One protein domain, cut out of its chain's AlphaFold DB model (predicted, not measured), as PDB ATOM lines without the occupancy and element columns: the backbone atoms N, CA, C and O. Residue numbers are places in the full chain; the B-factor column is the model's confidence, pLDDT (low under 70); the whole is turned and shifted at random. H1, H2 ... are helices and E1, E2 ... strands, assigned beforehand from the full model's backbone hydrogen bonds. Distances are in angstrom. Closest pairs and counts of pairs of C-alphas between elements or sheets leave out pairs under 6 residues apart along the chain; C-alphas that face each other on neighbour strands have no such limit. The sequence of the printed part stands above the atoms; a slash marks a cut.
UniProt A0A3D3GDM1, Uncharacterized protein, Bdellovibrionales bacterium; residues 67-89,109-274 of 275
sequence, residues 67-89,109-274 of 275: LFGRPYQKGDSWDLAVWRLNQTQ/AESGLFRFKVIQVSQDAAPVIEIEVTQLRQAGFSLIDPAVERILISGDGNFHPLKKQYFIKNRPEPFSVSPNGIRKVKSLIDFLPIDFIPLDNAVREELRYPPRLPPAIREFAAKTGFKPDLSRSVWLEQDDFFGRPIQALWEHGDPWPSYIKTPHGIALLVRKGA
ATOM      1  N   LEU A  67     148.822  87.212 138.456       48.28
ATOM      2  CA  LEU A  67     147.424  87.292 138.877       48.28
ATOM      3  C   LEU A  67     146.566  86.851 137.686       48.28
ATOM      4  O   LEU A  67     146.331  87.606 136.750       48.28
ATOM      5  N   PHE A  68     146.174  85.572 137.718       51.19
ATOM      6  CA  PHE A  68     145.149  84.948 136.864       51.19
ATOM      7  C   PHE A  68     145.351  85.048 135.360       51.19
ATOM      8  O   PHE A  68     144.398  85.147 134.589       51.19
ATOM      9  N   GLY A  69     146.599  84.890 134.937       47.28
ATOM     10  CA  GLY A  69     146.906  84.515 133.561       47.28
ATOM     11  C   GLY A  69     147.944  85.386 132.880       47.28
ATOM     12  O   GLY A  69     148.423  84.982 131.825       47.28
ATOM     13  N   ARG A  70     148.351  86.525 133.467       61.06
ATOM     14  CA  ARG A  70     149.536  87.252 132.989       61.06
ATOM     15  C   ARG A  70     150.291  88.006 134.091       61.06
ATOM     16  O   ARG A  70     149.686  88.355 135.107       61.06
ATOM     17  N   PRO A  71     151.595  88.268 133.899       66.62
ATOM     18  CA  PRO A  71     152.365  89.118 134.794       66.62
ATOM     19  C   PRO A  71     151.973  90.583 134.725       66.62
ATOM     20  O   PRO A  71     151.562  91.066 133.670       66.62
ATOM     21  N   TYR A  72     152.162  91.289 135.844       73.25
ATOM     22  CA  TYR A  72     152.067  92.743 135.857       73.25
ATOM     23  C   TYR A  72     153.060  93.355 134.885       73.25
ATOM     24  O   TYR A  72     154.225  92.954 134.811       73.25
ATOM     25  N   GLN A  73     152.599  94.389 134.201       78.94
ATOM     26  CA  GLN A  73     153.414  95.213 133.336       78.94
ATOM     27  C   GLN A  73     153.392  96.648 133.835       78.94
ATOM     28  O   GLN A  73     152.385  97.162 134.327       78.94
ATOM     29  N   LYS A  74     154.530  97.325 133.697       86.44
ATOM     30  CA  LYS A  74     154.591  98.763 133.936       86.44
ATOM     31  C   LYS A  74     153.579  99.461 133.022       86.44
ATOM     32  O   LYS A  74     153.636  99.300 131.810       86.44
ATOM     33  N   GLY A  75     152.703 100.271 133.608       85.75
ATOM     34  CA  GLY A  75     151.623 100.958 132.900       85.75
ATOM     35  C   GLY A  75     150.241 100.338 133.103       85.75
ATOM     36  O   GLY A  75     149.259 101.063 132.921       85.75
ATOM     37  N   ASP A  76     150.157  99.083 133.562       85.25
ATOM     38  CA  ASP A  76     148.888  98.470 133.956       85.25
ATOM     39  C   ASP A  76     148.167  99.381 134.951       85.25
ATOM     40  O   ASP A  76     148.767  99.895 135.901       85.25
ATOM     41  N   SER A  77     146.871  99.596 134.741       87.88
ATOM     42  CA  SER A  77     146.072 100.421 135.641       87.88
ATOM     43  C   SER A  77     144.635  99.948 135.743       87.88
ATOM     44  O   SER A  77     144.097  99.331 134.824       87.88
ATOM     45  N   TRP A  78     144.010 100.221 136.882       86.62
ATOM     46  CA  TRP A  78     142.620  99.865 137.136       86.62
ATOM     47  C   TRP A  78     141.995 100.788 138.180       86.62
ATOM     48  O   TRP A  78     142.687 101.300 139.059       86.62
ATOM     49  N   ASP A  79     140.680 100.981 138.087       87.69
ATOM     50  CA  ASP A  79     139.912 101.773 139.049       87.69
ATOM     51  C   ASP A  79     139.014 100.843 139.882       87.69
ATOM     52  O   ASP A  79     138.220 100.076 139.325       87.69
ATOM     53  N   LEU A  80     139.123 100.927 141.210       86.19
ATOM     54  CA  LEU A  80     138.308 100.182 142.171       86.19
ATOM     55  C   LEU A  80     137.390 101.112 142.941       86.19
ATOM     56  O   LEU A  80     137.849 102.049 143.597       86.19
ATOM     57  N   ALA A  81     136.100 100.804 142.917       87.62
ATOM     58  CA  ALA A  81     135.155 101.373 143.860       87.62
ATOM     59  C   ALA A  81     135.080 100.472 145.090       87.62
ATOM     60  O   ALA A  81     134.948  99.255 144.957       87.62
ATOM     61  N   VAL A  82     135.168 101.069 146.273       85.81
ATOM     62  CA  VAL A  82     135.214 100.364 147.553       85.81
ATOM     63  C   VAL A  82     134.160 100.942 148.484       85.81
ATOM     64  O   VAL A  82     133.992 102.158 148.570       85.81
ATOM     65  N   TRP A  83     133.482 100.065 149.217       84.50
ATOM     66  CA  TRP A  83     132.535 100.408 150.267       84.50
ATOM     67  C   TRP A  83     132.902  99.689 151.554       84.50
ATOM     68  O   TRP A  83     133.113  98.476 151.553       84.50
ATOM     69  N   ARG A  84     132.905 100.424 152.663       79.88
ATOM     70  CA  ARG A  84     132.935  99.843 154.002       79.88
ATOM     71  C   ARG A  84     131.523  99.529 154.448       79.88
ATOM     72  O   ARG A  84     130.626 100.371 154.380       79.88
ATOM     73  N   LEU A  85     131.348  98.315 154.940       76.12
ATOM     74  CA  LEU A  85     130.091  97.870 155.510       76.12
ATOM     75  C   LEU A  85     130.096  98.209 157.003       76.12
ATOM     76  O   LEU A  85     131.028  97.839 157.724       76.12
ATOM     77  N   ASN A  86     129.066  98.910 157.481       67.69
ATOM     78  CA  ASN A  86     128.828  98.996 158.915       67.69
ATOM     79  C   ASN A  86     128.425  97.609 159.397       67.69
ATOM     80  O   ASN A  86     127.347  97.113 159.076       67.69
ATOM     81  N   GLN A  87     129.285  96.994 160.203       58.59
ATOM     82  CA  GLN A  87     128.897  95.835 160.991       58.59
ATOM     83  C   GLN A  87     127.996  96.330 162.124       58.59
ATOM     84  O   GLN A  87     128.450  96.575 163.240       58.59
ATOM     85  N   THR A  88     126.713  96.548 161.839       48.84
ATOM     86  CA  THR A  88     125.718  96.732 162.895       48.84
ATOM     87  C   THR A  88     125.534  95.372 163.567       48.84
ATOM     88  O   THR A  88     124.776  94.550 163.081       48.84
ATOM     89  N   GLN A  89     126.334  95.112 164.608       41.47
ATOM     90  CA  GLN A  89     126.270  93.978 165.540       41.47
ATOM     91  C   GLN A  89     125.436  92.761 165.078       41.47
ATOM     92  O   GLN A  89     124.316  92.557 165.535       41.47
ATOM     93  N   ALA A 109     128.887 102.508 155.283       67.38
ATOM     94  CA  ALA A 109     129.447 103.487 156.211       67.38
ATOM     95  C   ALA A 109     130.183 104.597 155.461       67.38
ATOM     96  O   ALA A 109     129.999 105.783 155.708       67.38
ATOM     97  N   GLU A 110     131.039 104.173 154.536       79.12
ATOM     98  CA  GLU A 110     132.022 104.994 153.848       79.12
ATOM     99  C   GLU A 110     132.280 104.369 152.474       79.12
ATOM    100  O   GLU A 110     132.185 103.148 152.310       79.12
ATOM    101  N   SER A 111     132.600 105.192 151.478       83.94
ATOM    102  CA  SER A 111     132.908 104.719 150.126       83.94
ATOM    103  C   SER A 111     133.994 105.563 149.475       83.94
ATOM    104  O   SER A 111     134.089 106.759 149.749       83.94
ATOM    105  N   GLY A 112     134.807 104.946 148.619       85.31
ATOM    106  CA  GLY A 112     135.887 105.610 147.895       85.31
ATOM    107  C   GLY A 112     136.132 104.986 146.525       85.31
ATOM    108  O   GLY A 112     135.804 103.824 146.292       85.31
ATOM    109  N   LEU A 113     136.715 105.770 145.620       86.69
ATOM    110  CA  LEU A 113     137.139 105.334 144.293       86.69
ATOM    111  C   LEU A 113     138.650 105.523 144.167       86.69
ATOM    112  O   LEU A 113     139.153 106.630 144.360       86.69
ATOM    113  N   PHE A 114     139.370 104.461 143.826       86.69
ATOM    114  CA  PHE A 114     140.828 104.442 143.800       86.69
ATOM    115  C   PHE A 114     141.331 103.986 142.443       86.69
ATOM    116  O   PHE A 114     140.892 102.959 141.936       86.69
ATOM    117  N   ARG A 115     142.282 104.727 141.883       88.94
ATOM    118  CA  ARG A 115     143.076 104.310 140.736       88.94
ATOM    119  C   ARG A 115     144.366 103.675 141.213       88.94
ATOM    120  O   ARG A 115     145.098 104.278 141.994       88.94
ATOM    121  N   PHE A 116     144.657 102.512 140.665       86.69
ATOM    122  CA  PHE A 116     145.924 101.815 140.796       86.69
ATOM    123  C   PHE A 116     146.675 101.908 139.485       86.69
ATOM    124  O   PHE A 116     146.074 101.779 138.415       86.69
ATOM    125  N   LYS A 117     147.983 102.127 139.564       89.88
ATOM    126  CA  LYS A 117     148.863 102.120 138.402       89.88
ATOM    127  C   LYS A 117     150.186 101.466 138.750       89.88
ATOM    128  O   LYS A 117     150.874 101.912 139.661       89.88
ATOM    129  N   VAL A 118     150.570 100.441 138.004       87.62
ATOM    130  CA  VAL A 118     151.882  99.809 138.144       87.62
ATOM    131  C   VAL A 118     152.931 100.750 137.564       87.62
ATOM    132  O   VAL A 118     152.945 101.027 136.362       87.62
ATOM    133  N   ILE A 119     153.812 101.257 138.420       91.12
ATOM    134  CA  ILE A 119     154.865 102.204 138.029       91.12
ATOM    135  C   ILE A 119     156.223 101.521 137.855       91.12
ATOM    136  O   ILE A 119     157.045 101.997 137.065       91.12
ATOM    137  N   GLN A 120     156.425 100.373 138.507       89.25
ATOM    138  CA  GLN A 120     157.640  99.577 138.387       89.25
ATOM    139  C   GLN A 120     157.359  98.085 138.581       89.25
ATOM    140  O   GLN A 120     156.577  97.693 139.445       89.25
ATOM    141  N   VAL A 121     158.049  97.268 137.784       83.56
ATOM    142  CA  VAL A 121     158.153  95.816 137.941       83.56
ATOM    143  C   VAL A 121     159.627  95.455 137.760       83.56
ATOM    144  O   VAL A 121     160.214  95.799 136.736       83.56
ATOM    145  N   SER A 122     160.228  94.805 138.752       84.38
ATOM    146  CA  SER A 122     161.551  94.178 138.670       84.38
ATOM    147  C   SER A 122     161.390  92.686 138.936       84.38
ATOM    148  O   SER A 122     160.697  92.288 139.874       84.38
ATOM    149  N   GLN A 123     162.016  91.872 138.089       74.94
ATOM    150  CA  GLN A 123     162.041  90.409 138.183       74.94
ATOM    151  C   GLN A 123     163.434  89.894 138.576       74.94
ATOM    152  O   GLN A 123     163.769  88.743 138.314       74.94
ATOM    153  N   ASP A 124     164.259  90.756 139.174       75.00
ATOM    154  CA  ASP A 124     165.599  90.390 139.632       75.00
ATOM    155  C   ASP A 124     165.526  89.411 140.821       75.00
ATOM    156  O   ASP A 124     164.448  89.038 141.280       75.00
ATOM    157  N   ALA A 125     166.675  89.000 141.370       69.38
ATOM    158  CA  ALA A 125     166.746  88.033 142.476       69.38
ATOM    159  C   ALA A 125     165.890  88.397 143.714       69.38
ATOM    160  O   ALA A 125     165.527  87.518 144.494       69.38
ATOM    161  N   ALA A 126     165.568  89.681 143.886       70.38
ATOM    162  CA  ALA A 126     164.597  90.186 144.847       70.38
ATOM    163  C   ALA A 126     163.532  90.973 144.078       70.38
ATOM    164  O   ALA A 126     163.678  92.185 143.898       70.38
ATOM    165  N   PRO A 127     162.502  90.301 143.554       74.12
ATOM    166  CA  PRO A 127     161.611  90.932 142.616       74.12
ATOM    167  C   PRO A 127     160.610  91.834 143.343       74.12
ATOM    168  O   PRO A 127     160.213  91.604 144.492       74.12
ATOM    169  N   VAL A 128     160.235  92.912 142.662       83.00
ATOM    170  CA  VAL A 128     159.508  94.037 143.247       83.00
ATOM    171  C   VAL A 128     158.436  94.532 142.289       83.00
ATOM    172  O   VAL A 128     158.699  94.740 141.106       83.00
ATOM    173  N   ILE A 129     157.243  94.792 142.819       83.12
ATOM    174  CA  ILE A 129     156.189  95.535 142.126       83.12
ATOM    175  C   ILE A 129     155.883  96.790 142.932       83.12
ATOM    176  O   ILE A 129     155.612  96.717 144.132       83.12
ATOM    177  N   GLU A 130     155.892  97.935 142.261       88.62
ATOM    178  CA  GLU A 130     155.504  99.215 142.840       88.62
ATOM    179  C   GLU A 130     154.248  99.739 142.142       88.62
ATOM    180  O   GLU A 130     154.182  99.831 140.911       88.62
ATOM    181  N   ILE A 131     153.244 100.074 142.947       87.31
ATOM    182  CA  ILE A 131     151.926 100.514 142.503       87.31
ATOM    183  C   ILE A 131     151.661 101.894 143.094       87.31
ATOM    184  O   ILE A 131     151.666 102.067 144.312       87.31
ATOM    185  N   GLU A 132     151.402 102.869 142.234       91.00
ATOM    186  CA  GLU A 132     150.868 104.173 142.606       91.00
ATOM    187  C   GLU A 132     149.366 104.056 142.873       91.00
ATOM    188  O   GLU A 132     148.633 103.405 142.120       91.00
ATOM    189  N   VAL A 133     148.909 104.701 143.943       88.50
ATOM    190  CA  VAL A 133     147.505 104.729 144.354       88.50
ATOM    191  C   VAL A 133     147.029 106.175 144.366       88.50
ATOM    192  O   VAL A 133     147.619 107.033 145.014       88.50
ATOM    193  N   THR A 134     145.952 106.463 143.640       89.06
ATOM    194  CA  THR A 134     145.336 107.796 143.590       89.06
ATOM    195  C   THR A 134     143.860 107.697 143.926       89.06
ATOM    196  O   THR A 134     143.113 107.001 143.241       89.06
ATOM    197  N   GLN A 135     143.395 108.434 144.934       86.81
ATOM    198  CA  GLN A 135     141.963 108.531 145.194       86.81
ATOM    199  C   GLN A 135     141.300 109.522 144.232       86.81
ATOM    200  O   GLN A 135     141.660 110.699 144.168       86.81
ATOM    201  N   LEU A 136     140.313 109.045 143.479       86.62
ATOM    202  CA  LEU A 136     139.578 109.838 142.505       86.62
ATOM    203  C   LEU A 136     138.428 110.587 143.187       86.62
ATOM    204  O   LEU A 136     137.706 110.039 144.019       86.62
ATOM    205  N   ARG A 137     138.226 111.849 142.800       84.00
ATOM    206  CA  ARG A 137     137.067 112.646 143.221       84.00
ATOM    207  C   ARG A 137     135.933 112.431 142.223       84.00
ATOM    208  O   ARG A 137     136.015 112.911 141.096       84.00
ATOM    209  N   GLN A 138     134.886 111.723 142.632       80.62
ATOM    210  CA  GLN A 138     133.699 111.483 141.811       80.62
ATOM    211  C   GLN A 138     132.433 111.575 142.670       80.62
ATOM    212  O   GLN A 138     132.436 111.177 143.832       80.62
ATOM    213  N   ALA A 139     131.348 112.101 142.093       70.12
ATOM    214  CA  ALA A 139     130.058 112.183 142.771       70.12
ATOM    215  C   ALA A 139     129.606 110.796 143.262       70.12
ATOM    216  O   ALA A 139     129.659 109.822 142.512       70.12
ATOM    217  N   GLY A 140     129.163 110.724 144.520       74.56
ATOM    218  CA  GLY A 140     128.769 109.473 145.173       74.56
ATOM    219  C   GLY A 140     129.893 108.745 145.918       74.56
ATOM    220  O   GLY A 140     129.595 107.765 146.592       74.56
ATOM    221  N   PHE A 141     131.141 109.230 145.854       78.38
ATOM    222  CA  PHE A 141     132.262 108.724 146.651       78.38
ATOM    223  C   PHE A 141     132.852 109.807 147.550       78.38
ATOM    224  O   PHE A 141     132.968 110.971 147.157       78.38
ATOM    225  N   SER A 142     133.268 109.402 148.745       76.38
ATOM    226  CA  SER A 142     133.952 110.267 149.702       76.38
ATOM    227  C   SER A 142     135.466 110.155 149.533       76.38
ATOM    228  O   SER A 142     135.988 109.117 149.124       76.38
ATOM    229  N   LEU A 143     136.187 111.228 149.872       73.94
ATOM    230  CA  LEU A 143     137.628 111.136 150.106       73.94
ATOM    231  C   LEU A 143     137.855 110.392 151.426       73.94
ATOM    232  O   LEU A 143     137.223 110.715 152.428       73.94
ATOM    233  N   ILE A 144     138.732 109.395 151.402       72.06
ATOM    234  CA  ILE A 144     139.029 108.497 152.513       72.06
ATOM    235  C   ILE A 144     140.485 108.765 152.870       72.06
ATOM    236  O   ILE A 144     141.389 108.468 152.094       72.06
ATOM    237  N   ASP A 145     140.695 109.355 154.039       61.00
ATOM    238  CA  ASP A 145     142.023 109.567 154.611       61.00
ATOM    239  C   ASP A 145     142.345 108.382 155.547       61.00
ATOM    240  O   ASP A 145     141.444 107.947 156.259       61.00
ATOM    241  N   PRO A 146     143.569 107.819 155.557       56.47
ATOM    242  CA  PRO A 146     144.759 108.377 154.978       56.47
ATOM    243  C   PRO A 146     144.930 108.003 153.500       56.47
ATOM    244  O   PRO A 146     144.754 106.846 153.114       56.47
ATOM    245  N   ALA A 147     145.316 108.984 152.681       72.19
ATOM    246  CA  ALA A 147     145.630 108.767 151.271       72.19
ATOM    247  C   ALA A 147     146.873 107.867 151.140       72.19
ATOM    248  O   ALA A 147     148.010 108.331 151.243       72.19
ATOM    249  N   VAL A 148     146.668 106.562 150.954       78.62
ATOM    250  CA  VAL A 148     147.724 105.672 150.464       78.62
ATOM    251  C   VAL A 148     148.128 106.181 149.090       78.62
ATOM    252  O   VAL A 148     147.285 106.309 148.209       78.62
ATOM    253  N   GLU A 149     149.410 106.486 148.931       86.62
ATOM    254  CA  GLU A 149     149.972 107.011 147.683       86.62
ATOM    255  C   GLU A 149     150.700 105.910 146.916       86.62
ATOM    256  O   GLU A 149     150.837 105.966 145.694       86.62
ATOM    257  N   ARG A 150     151.178 104.886 147.634       88.69
ATOM    258  CA  ARG A 150     152.004 103.843 147.042       88.69
ATOM    259  C   ARG A 150     151.945 102.526 147.781       88.69
ATOM    260  O   ARG A 150     151.817 102.488 149.006       88.69
ATOM    261  N   ILE A 151     152.133 101.455 147.028       85.56
ATOM    262  CA  ILE A 151     152.250 100.096 147.535       85.56
ATOM    263  C   ILE A 151     153.476  99.461 146.909       85.56
ATOM    264  O   ILE A 151     153.638  99.484 145.693       85.56
ATOM    265  N   LEU A 152     154.311  98.872 147.752       86.56
ATOM    266  CA  LEU A 152     155.446  98.068 147.339       86.56
ATOM    267  C   LEU A 152     155.197  96.622 147.744       86.56
ATOM    268  O   LEU A 152     154.919  96.343 148.914       86.56
ATOM    269  N   ILE A 153     155.303  95.714 146.785       80.88
ATOM    270  CA  ILE A 153     155.270  94.274 147.014       80.88
ATOM    271  C   ILE A 153     156.652  93.727 146.699       80.88
ATOM    272  O   ILE A 153     157.170  93.955 145.608       80.88
ATOM    273  N   SER A 154     157.239  93.017 147.657       80.69
ATOM    274  CA  SER A 154     158.530  92.350 147.502       80.69
ATOM    275  C   SER A 154     158.348  90.844 147.638       80.69
ATOM    276  O   SER A 154     157.713  90.380 148.593       80.69
ATOM    277  N   GLY A 155     158.903  90.096 146.688       74.75
ATOM    278  CA  GLY A 155     158.873  88.637 146.663       74.75
ATOM    279  C   GLY A 155     160.237  87.997 146.920       74.75
ATOM    280  O   GLY A 155     161.249  88.687 147.052       74.75
ATOM    281  N   ASP A 156     160.259  86.668 146.992       68.81
ATOM    282  CA  ASP A 156     161.486  85.876 146.835       68.81
ATOM    283  C   ASP A 156     161.834  85.679 145.344       68.81
ATOM    284  O   ASP A 156     161.111  86.155 144.474       68.81
ATOM    285  N   GLY A 157     162.910  84.958 145.011       59.41
ATOM    286  CA  GLY A 157     163.305  84.698 143.613       59.41
ATOM    287  C   GLY A 157     162.272  83.934 142.760       59.41
ATOM    288  O   GLY A 157     162.429  83.862 141.546       59.41
ATOM    289  N   ASN A 158     161.206  83.400 143.369       57.09
ATOM    290  CA  ASN A 158     160.044  82.788 142.707       57.09
ATOM    291  C   ASN A 158     158.775  83.665 142.847       57.09
ATOM    292  O   ASN A 158     157.647  83.218 142.623       57.09
ATOM    293  N   PHE A 159     158.979  84.925 143.231       61.09
ATOM    294  CA  PHE A 159     158.012  85.965 143.557       61.09
ATOM    295  C   PHE A 159     157.055  85.643 144.717       61.09
ATOM    296  O   PHE A 159     156.085  86.365 144.881       61.09
ATOM    297  N   HIS A 160     157.261  84.636 145.573       61.41
ATOM    298  CA  HIS A 160     156.361  84.443 146.726       61.41
ATOM    299  C   HIS A 160     156.329  85.725 147.571       61.41
ATOM    300  O   HIS A 160     157.392  86.145 148.035       61.41
ATOM    301  N   PRO A 161     155.168  86.391 147.745       62.66
ATOM    302  CA  PRO A 161     155.122  87.710 148.360       62.66
ATOM    303  C   PRO A 161     155.562  87.616 149.822       62.66
ATOM    304  O   PRO A 161     154.853  87.088 150.678       62.66
ATOM    305  N   LEU A 162     156.752  88.144 150.107       67.94
ATOM    306  CA  LEU A 162     157.364  88.115 151.435       67.94
ATOM    307  C   LEU A 162     156.913  89.305 152.277       67.94
ATOM    308  O   LEU A 162     156.742  89.197 153.493       67.94
ATOM    309  N   LYS A 163     156.759  90.465 151.635       74.56
ATOM    310  CA  LYS A 163     156.510  91.730 152.321       74.56
ATOM    311  C   LYS A 163     155.670  92.655 151.461       74.56
ATOM    312  O   LYS A 163     155.903  92.795 150.262       74.56
ATOM    313  N   LYS A 164     154.743  93.346 152.116       76.81
ATOM    314  CA  LYS A 164     153.976  94.439 151.525       76.81
ATOM    315  C   LYS A 164     154.207  95.705 152.326       76.81
ATOM    316  O   LYS A 164     154.219  95.664 153.554       76.81
ATOM    317  N   GLN A 165     154.400  96.827 151.651       81.94
ATOM    318  CA  GLN A 165     154.600  98.118 152.295       81.94
ATOM    319  C   GLN A 165     153.651  99.153 151.705       81.94
ATOM    320  O   GLN A 165     153.539  99.265 150.489       81.94
ATOM    321  N   TYR A 166     152.988  99.913 152.570       82.06
ATOM    322  CA  TYR A 166     152.099 101.005 152.196       82.06
ATOM    323  C   TYR A 166     152.760 102.335 152.536       82.06
ATOM    324  O   TYR A 166     153.142 102.575 153.685       82.06
ATOM    325  N   PHE A 167     152.863 103.210 151.546       86.56
ATOM    326  CA  PHE A 167     153.326 104.579 151.718       86.56
ATOM    327  C   PHE A 167     152.101 105.466 151.858       86.56
ATOM    328  O   PHE A 167     151.249 105.529 150.969       86.56
ATOM    329  N   ILE A 168     151.995 106.087 153.023       82.44
ATOM    330  CA  ILE A 168     150.835 106.860 153.427       82.44
ATOM    331  C   ILE A 168     151.233 108.327 153.432       82.44
ATOM    332  O   ILE A 168     152.263 108.677 154.013       82.44
ATOM    333  N   LYS A 169     150.403 109.180 152.832       80.06
ATOM    334  CA  LYS A 169     150.608 110.625 152.855       80.06
ATOM    335  C   LYS A 169     150.847 111.125 154.285       80.06
ATOM    336  O   LYS A 169     150.156 110.723 155.217       80.06
ATOM    337  N   ASN A 170     151.823 112.018 154.453       80.62
ATOM    338  CA  ASN A 170     152.237 112.597 155.742       80.62
ATOM    339  C   ASN A 170     152.812 111.599 156.766       80.62
ATOM    340  O   ASN A 170     153.022 111.972 157.922       80.62
ATOM    341  N   ARG A 171     153.093 110.348 156.379       79.38
ATOM    342  CA  ARG A 171     153.773 109.377 157.239       79.38
ATOM    343  C   ARG A 171     155.223 109.192 156.770       79.38
ATOM    344  O   ARG A 171     155.423 108.845 155.610       79.38
ATOM    345  N   PRO A 172     156.226 109.378 157.647       79.31
ATOM    346  CA  PRO A 172     157.633 109.272 157.252       79.31
ATOM    347  C   PRO A 172     158.046 107.829 156.937       79.31
ATOM    348  O   PRO A 172     158.805 107.592 156.005       79.31
ATOM    349  N   GLU A 173     157.512 106.863 157.687       81.75
ATOM    350  CA  GLU A 173     157.880 105.451 157.571       81.75
ATOM    351  C   GLU A 173     156.782 104.629 156.882       81.75
ATOM    352  O   GLU A 173     155.605 104.742 157.266       81.75
ATOM    353  N   PRO A 174     157.135 103.749 155.925       82.88
ATOM    354  CA  PRO A 174     156.165 102.899 155.258       82.88
ATOM    355  C   PRO A 174     155.552 101.890 156.233       82.88
ATOM    356  O   PRO A 174     156.232 101.227 157.023       82.88
ATOM    357  N   PHE A 175     154.237 101.716 156.141       76.62
ATOM    358  CA  PHE A 175     153.525 100.716 156.921       76.62
ATOM    359  C   PHE A 175     153.770  99.330 156.320       76.62
ATOM    360  O   PHE A 175     153.284  99.022 155.235       76.62
ATOM    361  N   SER A 176     154.555  98.502 157.009       76.06
ATOM    362  CA  SER A 176     154.930  97.167 156.536       76.06
ATOM    363  C   SER A 176     153.996  96.094 157.092       76.06
ATOM    364  O   SER A 176     153.715  96.073 158.290       76.06
ATOM    365  N   VAL A 177     153.581  95.172 156.231       69.19
ATOM    366  CA  VAL A 177     152.782  93.992 156.563       69.19
ATOM    367  C   VAL A 177     153.565  92.752 156.118       69.19
ATOM    368  O   VAL A 177     154.276  92.794 155.107       69.19
ATOM    369  N   SER A 178     153.448  91.654 156.865       62.81
ATOM    370  CA  SER A 178     154.042  90.353 156.537       62.81
ATOM    371  C   SER A 178     152.979  89.243 156.587       62.81
ATOM    372  O   SER A 178     152.023  89.358 157.360       62.81
ATOM    373  N   PRO A 179     153.151  88.150 155.820       56.69
ATOM    374  CA  PRO A 179     152.162  87.070 155.718       56.69
ATOM    375  C   PRO A 179     152.010  86.235 157.006       56.69
ATOM    376  O   PRO A 179     151.043  85.490 157.160       56.69
ATOM    377  N   ASN A 180     152.936  86.371 157.964       50.66
ATOM    378  CA  ASN A 180     152.931  85.623 159.228       50.66
ATOM    379  C   ASN A 180     152.134  86.307 160.363       50.66
ATOM    380  O   ASN A 180     152.165  85.830 161.495       50.66
ATOM    381  N   GLY A 181     151.375  87.372 160.061       44.84
ATOM    382  CA  GLY A 181     150.443  88.034 160.989       44.84
ATOM    383  C   GLY A 181     151.134  88.804 162.126       44.84
ATOM    384  O   GLY A 181     152.348  88.775 162.279       44.84
ATOM    385  N   ILE A 182     150.466  89.551 163.003       40.75
ATOM    386  CA  ILE A 182     149.244  90.362 162.942       40.75
ATOM    387  C   ILE A 182     149.699  91.690 163.564       40.75
ATOM    388  O   ILE A 182     150.304  91.678 164.638       40.75
ATOM    389  N   ARG A 183     149.386  92.846 162.974       46.31
ATOM    390  CA  ARG A 183     149.362  94.099 163.747       46.31
ATOM    391  C   ARG A 183     147.953  94.661 163.719       46.31
ATOM    392  O   ARG A 183     147.493  95.171 162.704       46.31
ATOM    393  N   LYS A 184     147.288  94.515 164.870       42.16
ATOM    394  CA  LYS A 184     146.031  95.164 165.235       42.16
ATOM    395  C   LYS A 184     146.169  96.667 165.014       42.16
ATOM    396  O   LYS A 184     146.740  97.346 165.856       42.16
ATOM    397  N   VAL A 185     145.612  97.173 163.926       40.72
ATOM    398  CA  VAL A 185     145.033  98.514 163.861       40.72
ATOM    399  C   VAL A 185     143.894  98.411 162.853       40.72
ATOM    400  O   VAL A 185     144.145  98.057 161.705       40.72
ATOM    401  N   LYS A 186     142.657  98.711 163.277       47.28
ATOM    402  CA  LYS A 186     141.581  99.131 162.364       47.28
ATOM    403  C   LYS A 186     142.105 100.376 161.653       47.28
ATOM    404  O   LYS A 186     141.993 101.475 162.188       47.28
ATOM    405  N   SER A 187     142.786 100.212 160.531       50.09
ATOM    406  CA  SER A 187     143.302 101.340 159.764       50.09
ATOM    407  C   SER A 187     142.541 101.390 158.463       50.09
ATOM    408  O   SER A 187     142.125 100.357 157.945       50.09
ATOM    409  N   LEU A 188     142.371 102.581 157.905       52.03
ATOM    410  CA  LEU A 188     141.645 102.733 156.654       52.03
ATOM    411  C   LEU A 188     142.376 102.088 155.442       52.03
ATOM    412  O   LEU A 188     141.862 102.110 154.332       52.03
ATOM    413  N   ILE A 189     143.516 101.406 155.647       54.47
ATOM    414  CA  ILE A 189     144.073 100.412 154.704       54.47
ATOM    415  C   ILE A 189     143.124  99.211 154.527       54.47
ATOM    416  O   ILE A 189     143.150  98.560 153.490       54.47
ATOM    417  N   ASP A 190     142.216  98.955 155.475       52.72
ATOM    418  CA  ASP A 190     141.142  97.961 155.343       52.72
ATOM    419  C   ASP A 190     140.180  98.269 154.176       52.72
ATOM    420  O   ASP A 190     139.470  97.377 153.714       52.72
ATOM    421  N   PHE A 191     140.168  99.514 153.679       50.19
ATOM    422  CA  PHE A 191     139.414  99.938 152.489       50.19
ATOM    423  C   PHE A 191     140.109  99.603 151.184       50.19
ATOM    424  O   PHE A 191     139.560  99.830 150.113       50.19
ATOM    425  N   LEU A 192     141.333  99.115 151.251       56.00
ATOM    426  CA  LEU A 192     142.091  98.750 150.088       56.00
ATOM    427  C   LEU A 192     142.102  97.227 150.033       56.00
ATOM    428  O   LEU A 192     143.008  96.602 150.586       56.00
ATOM    429  N   PRO A 193     141.111  96.593 149.382       50.12
ATOM    430  CA  PRO A 193     141.243  95.202 149.017       50.12
ATOM    431  C   PRO A 193     142.258  95.196 147.892       50.12
ATOM    432  O   PRO A 193     141.915  95.363 146.732       50.12
ATOM    433  N   ILE A 194     143.530  95.145 148.260       51.72
ATOM    434  CA  ILE A 194     144.640  95.052 147.316       51.72
ATOM    435  C   ILE A 194     145.471  93.839 147.692       51.72
ATOM    436  O   ILE A 194     146.695  93.861 147.609       51.72
ATOM    437  N   ASP A 195     144.846  92.813 148.246       52.91
ATOM    438  CA  ASP A 195     145.603  91.648 148.637       52.91
ATOM    439  C   ASP A 195     145.622  90.652 147.498       52.91
ATOM    440  O   ASP A 195     144.597  90.246 146.950       52.91
ATOM    441  N   PHE A 196     146.859  90.330 147.134       49.72
ATOM    442  CA  PHE A 196     147.216  89.194 146.321       49.72
ATOM    443  C   PHE A 196     146.568  87.981 146.944       49.72
ATOM    444  O   PHE A 196     146.680  87.753 148.150       49.72
ATOM    445  N   ILE A 197     145.870  87.238 146.107       49.31
ATOM    446  CA  ILE A 197     145.175  86.038 146.513       49.31
ATOM    447  C   ILE A 197     146.165  84.893 146.283       49.31
ATOM    448  O   ILE A 197     146.340  84.530 145.120       49.31
ATOM    449  N   PRO A 198     146.903  84.385 147.295       50.84
ATOM    450  CA  PRO A 198     147.721  83.188 147.118       50.84
ATOM    451  C   PRO A 198     146.829  81.998 146.733       50.84
ATOM    452  O   PRO A 198     146.275  81.295 147.575       50.84
ATOM    453  N   LEU A 199     146.720  81.753 145.424       53.28
ATOM    454  CA  LEU A 199     145.834  80.736 144.844       53.28
ATOM    455  C   LEU A 199     146.156  79.316 145.261       53.28
ATOM    456  O   LEU A 199     145.320  78.432 145.083       53.28
ATOM    457  N   ASP A 200     147.341  79.114 145.820       53.53
ATOM    458  CA  ASP A 200     147.828  77.826 146.285       53.53
ATOM    459  C   ASP A 200     146.892  77.211 147.342       53.53
ATOM    460  O   ASP A 200     146.798  75.984 147.437       53.53
ATOM    461  N   ASN A 201     146.152  78.060 148.074       53.69
ATOM    462  CA  ASN A 201     145.196  77.667 149.112       53.69
ATOM    463  C   ASN A 201     143.744  78.074 148.801       53.69
ATOM    464  O   ASN A 201     142.875  77.919 149.659       53.69
ATOM    465  N   ALA A 202     143.466  78.618 147.611       60.44
ATOM    466  CA  ALA A 202     142.129  79.095 147.275       60.44
ATOM    467  C   ALA A 202     141.172  77.929 147.007       60.44
ATOM    468  O   ALA A 202     141.414  77.092 146.131       60.44
ATOM    469  N   VAL A 203     140.049  77.908 147.725       63.88
ATOM    470  CA  VAL A 203     138.933  77.010 147.417       63.88
ATOM    471  C   VAL A 203     138.220  77.568 146.192       63.88
ATOM    472  O   VAL A 203     137.817  78.731 146.189       63.88
ATOM    473  N   ARG A 204     138.113  76.751 145.139       69.06
ATOM    474  CA  ARG A 204     137.500  77.137 143.866       69.06
ATOM    475  C   ARG A 204     136.083  76.608 143.784       69.06
ATOM    476  O   ARG A 204     135.868  75.406 143.928       69.06
ATOM    477  N   GLU A 205     135.153  77.493 143.463       70.56
ATOM    478  CA  GLU A 205     133.770  77.124 143.188       70.56
ATOM    479  C   GLU A 205     133.332  77.677 141.828       70.56
ATOM    480  O   GLU A 205     133.599  78.834 141.482       70.56
ATOM    481  N   GLU A 206     132.662  76.835 141.040       64.94
ATOM    482  CA  GLU A 206     132.044  77.255 139.784       64.94
ATOM    483  C   GLU A 206     130.785  78.082 140.055       64.94
ATOM    484  O   GLU A 206     129.941  77.744 140.893       64.94
ATOM    485  N   LEU A 207     130.633  79.172 139.308       66.62
ATOM    486  CA  LEU A 207     129.532  80.106 139.490       66.62
ATOM    487  C   LEU A 207     128.306  79.771 138.660       66.62
ATOM    488  O   LEU A 207     128.380  79.539 137.458       66.62
ATOM    489  N   ARG A 208     127.142  79.898 139.304       67.44
ATOM    490  CA  ARG A 208     125.836  79.890 138.629       67.44
ATOM    491  C   ARG A 208     125.181  81.273 138.548       67.44
ATOM    492  O   ARG A 208     124.345  81.485 137.679       67.44
ATOM    493  N   TYR A 209     125.545  82.211 139.431       72.69
ATOM    494  CA  TYR A 209     124.884  83.519 139.570       72.69
ATOM    495  C   TYR A 209     125.860  84.608 140.028       72.69
ATOM    496  O   TYR A 209     126.741  84.302 140.820       72.69
ATOM    497  N   PRO A 210     125.693  85.881 139.626       74.38
ATOM    498  CA  PRO A 210     126.585  86.960 140.055       74.38
ATOM    499  C   PRO A 210     126.514  87.217 141.576       74.38
ATOM    500  O   PRO A 210     125.523  86.851 142.220       74.38
ATOM    501  N   PRO A 211     127.527  87.886 142.166       79.88
ATOM    502  CA  PRO A 211     127.524  88.243 143.579       79.88
ATOM    503  C   PRO A 211     126.299  89.085 143.930       79.88
ATOM    504  O   PRO A 211     125.935  90.024 143.220       79.88
ATOM    505  N   ARG A 212     125.679  88.782 145.073       80.75
ATOM    506  CA  ARG A 212     124.628  89.636 145.632       80.75
ATOM    507  C   ARG A 212     125.265  90.911 146.185       80.75
ATOM    508  O   ARG A 212     126.116  90.853 147.070       80.75
ATOM    509  N   LEU A 213     124.837  92.057 145.658       82.19
ATOM    510  CA  LEU A 213     125.306  93.383 146.064       82.19
ATOM    511  C   LEU A 213     124.226  94.111 146.882       82.19
ATOM    512  O   LEU A 213     123.055  94.057 146.490       82.19
ATOM    513  N   PRO A 214     124.600  94.838 147.956       81.56
ATOM    514  CA  PRO A 214     123.698  95.761 148.645       81.56
ATOM    515  C   PRO A 214     123.071  96.774 147.671       81.56
ATOM    516  O   PRO A 214     123.738  97.152 146.703       81.56
ATOM    517  N   PRO A 215     121.841  97.271 147.907       80.69
ATOM    518  CA  PRO A 215     121.104  98.097 146.944       80.69
ATOM    519  C   PRO A 215     121.887  99.294 146.390       80.69
ATOM    520  O   PRO A 215     121.932  99.476 145.175       80.69
ATOM    521  N   ALA A 216     122.566 100.052 147.259       76.31
ATOM    522  CA  ALA A 216     123.365 101.214 146.860       76.31
ATOM    523  C   ALA A 216     124.555 100.834 145.957       76.31
ATOM    524  O   ALA A 216     124.855 101.517 144.979       76.31
ATOM    525  N   ILE A 217     125.206  99.704 146.249       83.50
ATOM    526  CA  ILE A 217     126.335  99.186 145.462       83.50
ATOM    527  C   ILE A 217     125.830  98.613 144.134       83.50
ATOM    528  O   ILE A 217     126.451  98.811 143.094       83.50
ATOM    529  N   ARG A 218     124.676  97.940 144.149       85.44
ATOM    530  CA  ARG A 218     124.029  97.377 142.960       85.44
ATOM    531  C   ARG A 218     123.639  98.457 141.956       85.44
ATOM    532  O   ARG A 218     123.853  98.272 140.763       85.44
ATOM    533  N   GLU A 219     123.086  99.575 142.422       84.00
ATOM    534  CA  GLU A 219     122.748 100.706 141.554       84.00
ATOM    535  C   GLU A 219     124.001 101.282 140.882       84.00
ATOM    536  O   GLU A 219     124.008 101.524 139.675       84.00
ATOM    537  N   PHE A 220     125.082 101.447 141.645       85.00
ATOM    538  CA  PHE A 220     126.357 101.893 141.098       85.00
ATOM    539  C   PHE A 220     126.924 100.902 140.074       85.00
ATOM    540  O   PHE A 220     127.272 101.305 138.968       85.00
ATOM    541  N   ALA A 221     126.957  99.610 140.411       85.75
ATOM    542  CA  ALA A 221     127.412  98.541 139.528       85.75
ATOM    543  C   ALA A 221     126.641  98.534 138.196       85.75
ATOM    544  O   ALA A 221     127.239  98.416 137.128       85.75
ATOM    545  N   ALA A 222     125.321  98.740 138.238       86.06
ATOM    546  CA  ALA A 222     124.506  98.856 137.033       86.06
ATOM    547  C   ALA A 222     124.889 100.086 136.190       86.06
ATOM    548  O   ALA A 222     125.033  99.972 134.974       86.06
ATOM    549  N   LYS A 223     125.110 101.248 136.822       86.00
ATOM    550  CA  LYS A 223     125.507 102.492 136.133       86.00
ATOM    551  C   LYS A 223     126.889 102.408 135.486       86.00
ATOM    552  O   LYS A 223     127.112 103.045 134.462       86.00
ATOM    553  N   THR A 224     127.814 101.651 136.070       83.50
ATOM    554  CA  THR A 224     129.172 101.482 135.534       83.50
ATOM    555  C   THR A 224     129.303 100.341 134.531       83.50
ATOM    556  O   THR A 224     130.383 100.140 133.985       83.50
ATOM    557  N   GLY A 225     128.217  99.608 134.263       83.69
ATOM    558  CA  GLY A 225     128.236  98.464 133.356       83.69
ATOM    559  C   GLY A 225     128.958  97.246 133.934       83.69
ATOM    560  O   GLY A 225     129.432  96.406 133.172       83.69
ATOM    561  N   PHE A 226     129.051  97.137 135.262       85.00
ATOM    562  CA  PHE A 226     129.641  95.977 135.921       85.00
ATOM    563  C   PHE A 226     128.849  94.709 135.579       85.00
ATOM    564  O   PHE A 226     127.744  94.481 136.079       85.00
ATOM    565  N   LYS A 227     129.425  93.881 134.707       84.69
ATOM    566  CA  LYS A 227     128.834  92.637 134.215       84.69
ATOM    567  C   LYS A 227     129.948  91.598 134.025       84.69
ATOM    568  O   LYS A 227     130.471  91.491 132.920       84.69
ATOM    569  N   PRO A 228     130.353  90.886 135.093       83.31
ATOM    570  CA  PRO A 228     131.411  89.883 134.999       83.31
ATOM    571  C   PRO A 228     130.983  88.738 134.074       83.31
ATOM    572  O   PRO A 228     129.819  88.322 134.101       83.31
ATOM    573  N   ASP A 229     131.912  88.219 133.271       85.75
ATOM    574  CA  ASP A 229     131.648  87.041 132.446       85.75
ATOM    575  C   ASP A 229     131.698  85.781 133.314       85.75
ATOM    576  O   ASP A 229     132.762  85.228 133.595       85.75
ATOM    577  N   LEU A 230     130.524  85.317 133.752       83.62
ATOM    578  CA  LEU A 230     130.407  84.151 134.629       83.62
ATOM    579  C   LEU A 230     130.946  82.866 133.994       83.62
ATOM    580  O   LEU A 230     131.376  81.984 134.725       83.62
ATOM    581  N   SER A 231     130.966  82.765 132.659       82.88
ATOM    582  CA  SER A 231     131.514  81.590 131.967       82.88
ATOM    583  C   SER A 231     133.039  81.507 132.052       82.88
ATOM    584  O   SER A 231     133.623  80.439 131.880       82.88
ATOM    585  N   ARG A 232     133.682  82.641 132.342       81.12
ATOM    586  CA  ARG A 232     135.130  82.786 132.488       81.12
ATOM    587  C   ARG A 232     135.525  83.157 133.911       81.12
ATOM    588  O   ARG A 232     136.693  83.468 134.134       81.12
ATOM    589  N   SER A 233     134.584  83.134 134.856       81.50
ATOM    590  CA  SER A 233     134.816  83.552 136.235       81.50
ATOM    591  C   SER A 233     134.789  82.394 137.222       81.50
ATOM    592  O   SER A 233     134.010  81.457 137.080       81.50
ATOM    593  N   VAL A 234     135.594  82.512 138.273       78.00
ATOM    594  CA  VAL A 234     135.640  81.568 139.395       78.00
ATOM    595  C   VAL A 234     135.418  82.288 140.721       78.00
ATOM    596  O   VAL A 234     135.868  83.425 140.895       78.00
ATOM    597  N   TRP A 235     134.728  81.625 141.655       77.94
ATOM    598  CA  TRP A 235     134.714  82.040 143.056       77.94
ATOM    599  C   TRP A 235     135.941  81.495 143.746       77.94
ATOM    600  O   TRP A 235     136.293  80.325 143.582       77.94
ATOM    601  N   LEU A 236     136.558  82.357 144.540       74.19
ATOM    602  CA  LEU A 236     137.721  82.021 145.331       74.19
ATOM    603  C   LEU A 236     137.486  82.440 146.763       74.19
ATOM    604  O   LEU A 236     137.261  83.621 147.036       74.19
ATOM    605  N   GLU A 237     137.592  81.470 147.657       70.19
ATOM    606  CA  GLU A 237     137.617  81.714 149.090       70.19
ATOM    607  C   GLU A 237     138.996  81.392 149.651       70.19
ATOM    608  O   GLU A 237     139.541  80.310 149.422       70.19
ATOM    609  N   GLN A 238     139.569  82.343 150.382       66.50
ATOM    610  CA  GLN A 238     140.861  82.188 151.053       66.50
ATOM    611  C   GLN A 238     141.084  83.311 152.066       66.50
ATOM    612  O   GLN A 238     140.225  84.168 152.245       66.50
ATOM    613  N   ASP A 239     142.242  83.319 152.718       65.88
ATOM    614  CA  ASP A 239     142.671  84.441 153.542       65.88
ATOM    615  C   ASP A 239     143.494  85.453 152.749       65.88
ATOM    616  O   ASP A 239     144.312  85.089 151.906       65.88
ATOM    617  N   ASP A 240     143.286  86.737 153.026       64.38
ATOM    618  CA  ASP A 240     144.156  87.792 152.530       64.38
ATOM    619  C   ASP A 240     145.497  87.850 153.271       64.38
ATOM    620  O   ASP A 240     145.789  87.073 154.183       64.38
ATOM    621  N   PHE A 241     146.326  88.818 152.894       58.94
ATOM    622  CA  PHE A 241     147.653  89.007 153.468       58.94
ATOM    623  C   PHE A 241     147.632  89.372 154.967       58.94
ATOM    624  O   PHE A 241     148.647  89.250 155.652       58.94
ATOM    625  N   PHE A 242     146.476  89.785 155.498       58.88
ATOM    626  CA  PHE A 242     146.241  90.035 156.921       58.88
ATOM    627  C   PHE A 242     145.629  88.825 157.650       58.88
ATOM    628  O   PHE A 242     145.383  88.906 158.855       58.88
ATOM    629  N   GLY A 243     145.382  87.712 156.954       62.09
ATOM    630  CA  GLY A 243     144.719  86.531 157.503       62.09
ATOM    631  C   GLY A 243     143.193  86.654 157.585       62.09
ATOM    632  O   GLY A 243     142.570  85.928 158.360       62.09
ATOM    633  N   ARG A 244     142.580  87.601 156.861       68.31
ATOM    634  CA  ARG A 244     141.124  87.810 156.860       68.31
ATOM    635  C   ARG A 244     140.481  86.987 155.746       68.31
ATOM    636  O   ARG A 244     140.997  87.020 154.633       68.31
ATOM    637  N   PRO A 245     139.321  86.349 155.985       70.12
ATOM    638  CA  PRO A 245     138.584  85.682 154.918       70.12
ATOM    639  C   PRO A 245     138.233  86.672 153.813       70.12
ATOM    640  O   PRO A 245     137.661  87.728 154.082       70.12
ATOM    641  N   ILE A 246     138.511  86.308 152.572       73.62
ATOM    642  CA  ILE A 246     138.070  87.031 151.392       73.62
ATOM    643  C   ILE A 246     137.314  86.096 150.462       73.62
ATOM    644  O   ILE A 246     137.661  84.924 150.317       73.62
ATOM    645  N   GLN A 247     136.295  86.653 149.818       79.00
ATOM    646  CA  GLN A 247     135.611  86.036 148.691       79.00
ATOM    647  C   GLN A 247     135.893  86.895 147.466       79.00
ATOM    648  O   GLN A 247     135.593  88.091 147.472       79.00
ATOM    649  N   ALA A 248     136.465  86.307 146.423       79.94
ATOM    650  CA  ALA A 248     136.784  87.012 145.192       79.94
ATOM    651  C   ALA A 248     136.132  86.342 143.986       79.94
ATOM    652  O   ALA A 248     136.209  85.126 143.823       79.94
ATOM    653  N   LEU A 249     135.510  87.159 143.139       83.19
ATOM    654  CA  LEU A 249     135.054  86.758 141.816       83.19
ATOM    655  C   LEU A 249     136.125  87.167 140.819       83.19
ATOM    656  O   LEU A 249     136.377  88.366 140.652       83.19
ATOM    657  N   TRP A 250     136.720  86.190 140.152       80.38
ATOM    658  CA  TRP A 250     137.845  86.444 139.268       80.38
ATOM    659  C   TRP A 250     137.597  85.930 137.859       80.38
ATOM    660  O   TRP A 250     137.369  84.738 137.689       80.38
ATOM    661  N   GLU A 251     137.703  86.808 136.862       80.38
ATOM    662  CA  GLU A 251     137.631  86.450 135.444       80.38
ATOM    663  C   GLU A 251     139.015  86.060 134.889       80.38
ATOM    664  O   GLU A 251     140.003  86.781 135.038       80.38
ATOM    665  N   HIS A 252     139.109  84.906 134.232       74.31
ATOM    666  CA  HIS A 252     140.349  84.411 133.636       74.31
ATOM    667  C   HIS A 252     140.972  85.412 132.656       74.31
ATOM    668  O   HIS A 252     140.328  85.830 131.695       74.31
ATOM    669  N   GLY A 253     142.260  85.708 132.837       69.56
ATOM    670  CA  GLY A 253     143.027  86.651 132.020       69.56
ATOM    671  C   GLY A 253     143.075  88.070 132.589       69.56
ATOM    672  O   GLY A 253     143.853  88.884 132.090       69.56
ATOM    673  N   ASP A 254     142.301  88.367 133.637       72.81
ATOM    674  CA  ASP A 254     142.319  89.681 134.270       72.81
ATOM    675  C   ASP A 254     143.383  89.791 135.367       72.81
ATOM    676  O   ASP A 254     143.483  88.900 136.212       72.81
ATOM    677  N   PRO A 255     144.108  90.924 135.445       64.88
ATOM    678  CA  PRO A 255     145.097  91.165 136.496       64.88
ATOM    679  C   PRO A 255     144.459  91.491 137.858       64.88
ATOM    680  O   PRO A 255     145.171  91.637 138.851       64.88
ATOM    681  N   TRP A 256     143.130  91.645 137.912       74.19
ATOM    682  CA  TRP A 256     142.384  92.027 139.109       74.19
ATOM    683  C   TRP A 256     141.012  91.332 139.157       74.19
ATOM    684  O   TRP A 256     140.368  91.232 138.110       74.19
ATOM    685  N   PRO A 257     140.513  90.898 140.333       78.12
ATOM    686  CA  PRO A 257     139.187  90.312 140.439       78.12
ATOM    687  C   PRO A 257     138.119  91.357 140.157       78.12
ATOM    688  O   PRO A 257     138.200  92.512 140.581       78.12
ATOM    689  N   SER A 258     137.053  90.929 139.497       84.62
ATOM    690  CA  SER A 258     135.905  91.782 139.227       84.62
ATOM    691  C   SER A 258     135.210  92.209 140.528       84.62
ATOM    692  O   SER A 258     134.690  93.320 140.620       84.62
ATOM    693  N   TYR A 259     135.227  91.350 141.550       86.25
ATOM    694  CA  TYR A 259     134.640  91.623 142.861       86.25
ATOM    695  C   TYR A 259     135.479  91.026 143.989       86.25
ATOM    696  O   TYR A 259     135.958  89.900 143.875       86.25
ATOM    697  N   ILE A 260     135.591  91.758 145.099       83.12
ATOM    698  CA  ILE A 260     136.145  91.267 146.367       83.12
ATOM    699  C   ILE A 260     135.173  91.607 147.494       83.12
ATOM    700  O   ILE A 260     134.711  92.743 147.604       83.12
ATOM    701  N   LYS A 261     134.932  90.647 148.385       80.94
ATOM    702  CA  LYS A 261     134.271  90.844 149.675       80.94
ATOM    703  C   LYS A 261     135.204  90.451 150.802       80.94
ATOM    704  O   LYS A 261     135.789  89.372 150.784       80.94
ATOM    705  N   THR A 262     135.272  91.307 151.807       76.19
ATOM    706  CA  THR A 262     135.916  91.042 153.094       76.19
ATOM    707  C   THR A 262     134.859  91.158 154.203       76.19
ATOM    708  O   THR A 262     133.738  91.609 153.942       76.19
ATOM    709  N   PRO A 263     135.174  90.830 155.469       72.69
ATOM    710  CA  PRO A 263     134.264  91.082 156.585       72.69
ATOM    711  C   PRO A 263     133.894  92.561 156.736       72.69
ATOM    712  O   PRO A 263     132.875  92.881 157.345       72.69
ATOM    713  N   HIS A 264     134.732  93.465 156.230       73.69
ATOM    714  CA  HIS A 264     134.634  94.901 156.480       73.69
ATOM    715  C   HIS A 264     134.192  95.705 155.261       73.69
ATOM    716  O   HIS A 264     133.837  96.874 155.410       73.69
ATOM    717  N   GLY A 265     134.188  95.112 154.068       79.62
ATOM    718  CA  GLY A 265     133.931  95.873 152.859       79.62
ATOM    719  C   GLY A 265     133.706  95.039 151.611       79.62
ATOM    720  O   GLY A 265     133.877  93.820 151.590       79.62
ATOM    721  N   ILE A 266     133.319  95.747 150.559       83.94
ATOM    722  CA  ILE A 266     133.180  95.240 149.197       83.94
ATOM    723  C   ILE A 266     134.003  96.141 148.285       83.94
ATOM    724  O   ILE A 266     133.966  97.361 148.443       83.94
ATOM    725  N   ALA A 267     134.678  95.556 147.299       85.56
ATOM    726  CA  ALA A 267     135.201  96.294 146.164       85.56
ATOM    727  C   ALA A 267     134.767  95.710 144.832       85.56
ATOM    728  O   ALA A 267     134.599  94.500 144.677       85.56
ATOM    729  N   LEU A 268     134.624  96.615 143.871       87.56
ATOM    730  CA  LEU A 268     134.275  96.332 142.494       87.56
ATOM    731  C   LEU A 268     135.327  96.920 141.566       87.56
ATOM    732  O   LEU A 268     135.692  98.091 141.696       87.56
ATOM    733  N   LEU A 269     135.757  96.117 140.598       86.44
ATOM    734  CA  LEU A 269     136.525  96.595 139.460       86.44
ATOM    735  C   LEU A 269     135.599  97.389 138.537       86.44
ATOM    736  O   LEU A 269     134.665  96.839 137.954       86.44
ATOM    737  N   VAL A 270     135.853  98.690 138.416       86.25
ATOM    738  CA  VAL A 270     134.999  99.611 137.650       86.25
ATOM    739  C   VAL A 270     135.567  99.877 136.266       86.25
ATOM    740  O   VAL A 270     134.823 100.034 135.301       86.25
ATOM    741  N   ARG A 271     136.894  99.953 136.159       85.38
ATOM    742  CA  ARG A 271     137.575 100.239 134.900       85.38
ATOM    743  C   ARG A 271     138.904  99.511 134.840       85.38
ATOM    744  O   ARG A 271     139.651  99.505 135.814       85.38
ATOM    745  N   LYS A 272     139.209  98.978 133.660       80.25
ATOM    746  CA  LYS A 272     140.542  98.520 133.270       80.25
ATOM    747  C   LYS A 272     141.182  99.623 132.423       80.25
ATOM    748  O   LYS A 272     140.530 100.164 131.529       80.25
ATOM    749  N   GLY A 273     142.400 100.024 132.760       70.12
ATOM    750  CA  GLY A 273     143.237 100.862 131.906       70.12
ATOM    751  C   GLY A 273     143.854 100.042 130.775       70.12
ATOM    752  O   GLY A 273     143.504  98.877 130.601       70.12
ATOM    753  N   ALA A 274     144.750 100.653 129.994       56.75
ATOM    754  CA  ALA A 274     145.465  99.937 128.939       56.75
ATOM    755  C   ALA A 274     146.183  98.709 129.534       56.75
ATOM    756  O   ALA A 274     146.936  98.854 130.499       56.75
TER     757      ALA A 274
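What this domain is: This is residues 67 to 89 and 109 to 274 of the 275 residues of an uncharacterized protein of Bdellovibrionales bacterium (UniProt A0A3D3GDM1). A single long antiparallel sheet of eleven strands, twisted, curls into an open trough rather than a closed barrel, its edge strands E6 and E7 staying apart. The short helix H1, in the chain between those two edge strands, sits at the sheet's level with its residue Phe 191 near Val 82 of E1, while H2 covers E1 and E11 from outside. The printed part has 189 residues, in order E1 E2 E3 E4 E5 E6 H1 E7 H2 E8 E9 E10 E11, and the sheet runs E6 E5 E4 E3 E2 E1 E11 E10 E9 E8 E7. It is mostly strand, though under half of the residues, 93, are in named elements. The whole is compact, with a radius of gyration of the C-alphas of 16.0 A and spans of 44 by 37 by 36 A.

Where its parts are: Find C-alpha 77 at (146.072, 100.421, 135.641); from there E1 runs 25.6 A to residue 85. After the cut, E2, residues 109 to 122, covers 37.7 A and bends by 57 degrees at residue 119. Next come E3, residues 128 to 136, 25.4 A; E4, 148 to 155, 20.7 A; E5, 161 to 168, 20.3 A; and E6, 175 to 177. Go on to H1, residues 188 to 191, E7, 203 to 206, and H2, 215 to 223, 12.5 A long. Then read E8, 233 to 239, E9, 245 to 251, and E10, 259 to 261. E11, residues 265 to 272, ends at C-alpha 272, (140.542, 98.520, 133.270).

How they stand to each other: Begin at E1 and E2, antiparallel at 149 degrees, where N 80 and O 114 are 2.8 A apart, within hydrogen-bond range. From E2 look along the meander E2 E3 E4 E5 E6, each strand the antiparallel neighbour of the one before; at its edge, N 166 and O 175 of E5 and E6 are 2.8 A apart. On the other side of E1 is E11, with N 83 and O 266 at 2.9 A. E8 E9 E10 E11 form a second meander, and beyond E8 the edge strand E7 has N 205 and O 235 at 3.1 A. H1 is on the sheet at the sheet's level, at a height of 1.5 A; its closest C-alphas to E1 are those of Phe 191 and Val 82, 6.5 A apart. H2 is over E1 and E11 at a height over the sheet of 10.3 A, and runs along the strands, at 5 degrees to E1 on the local plane. Its closest C-alphas to E11 are those of Ala 221 and Leu 268, 7.8 A apart. In H2 every O i to N i+4 pair is within hydrogen-bond range; H1 is too short for such a pair.

The domain as a whole: The C-alphas farthest apart are those of Gln 89 and Asp 124, 47.2 A. Residues 90 to 108 are not printed, and C-alphas 89 and 109 are 13.7 A apart across the cut. The links E3 to E4 and H1 to E7 are long. The mean pLDDT of the printed part is 73.6; look for low values at residues 177 to 204, among others.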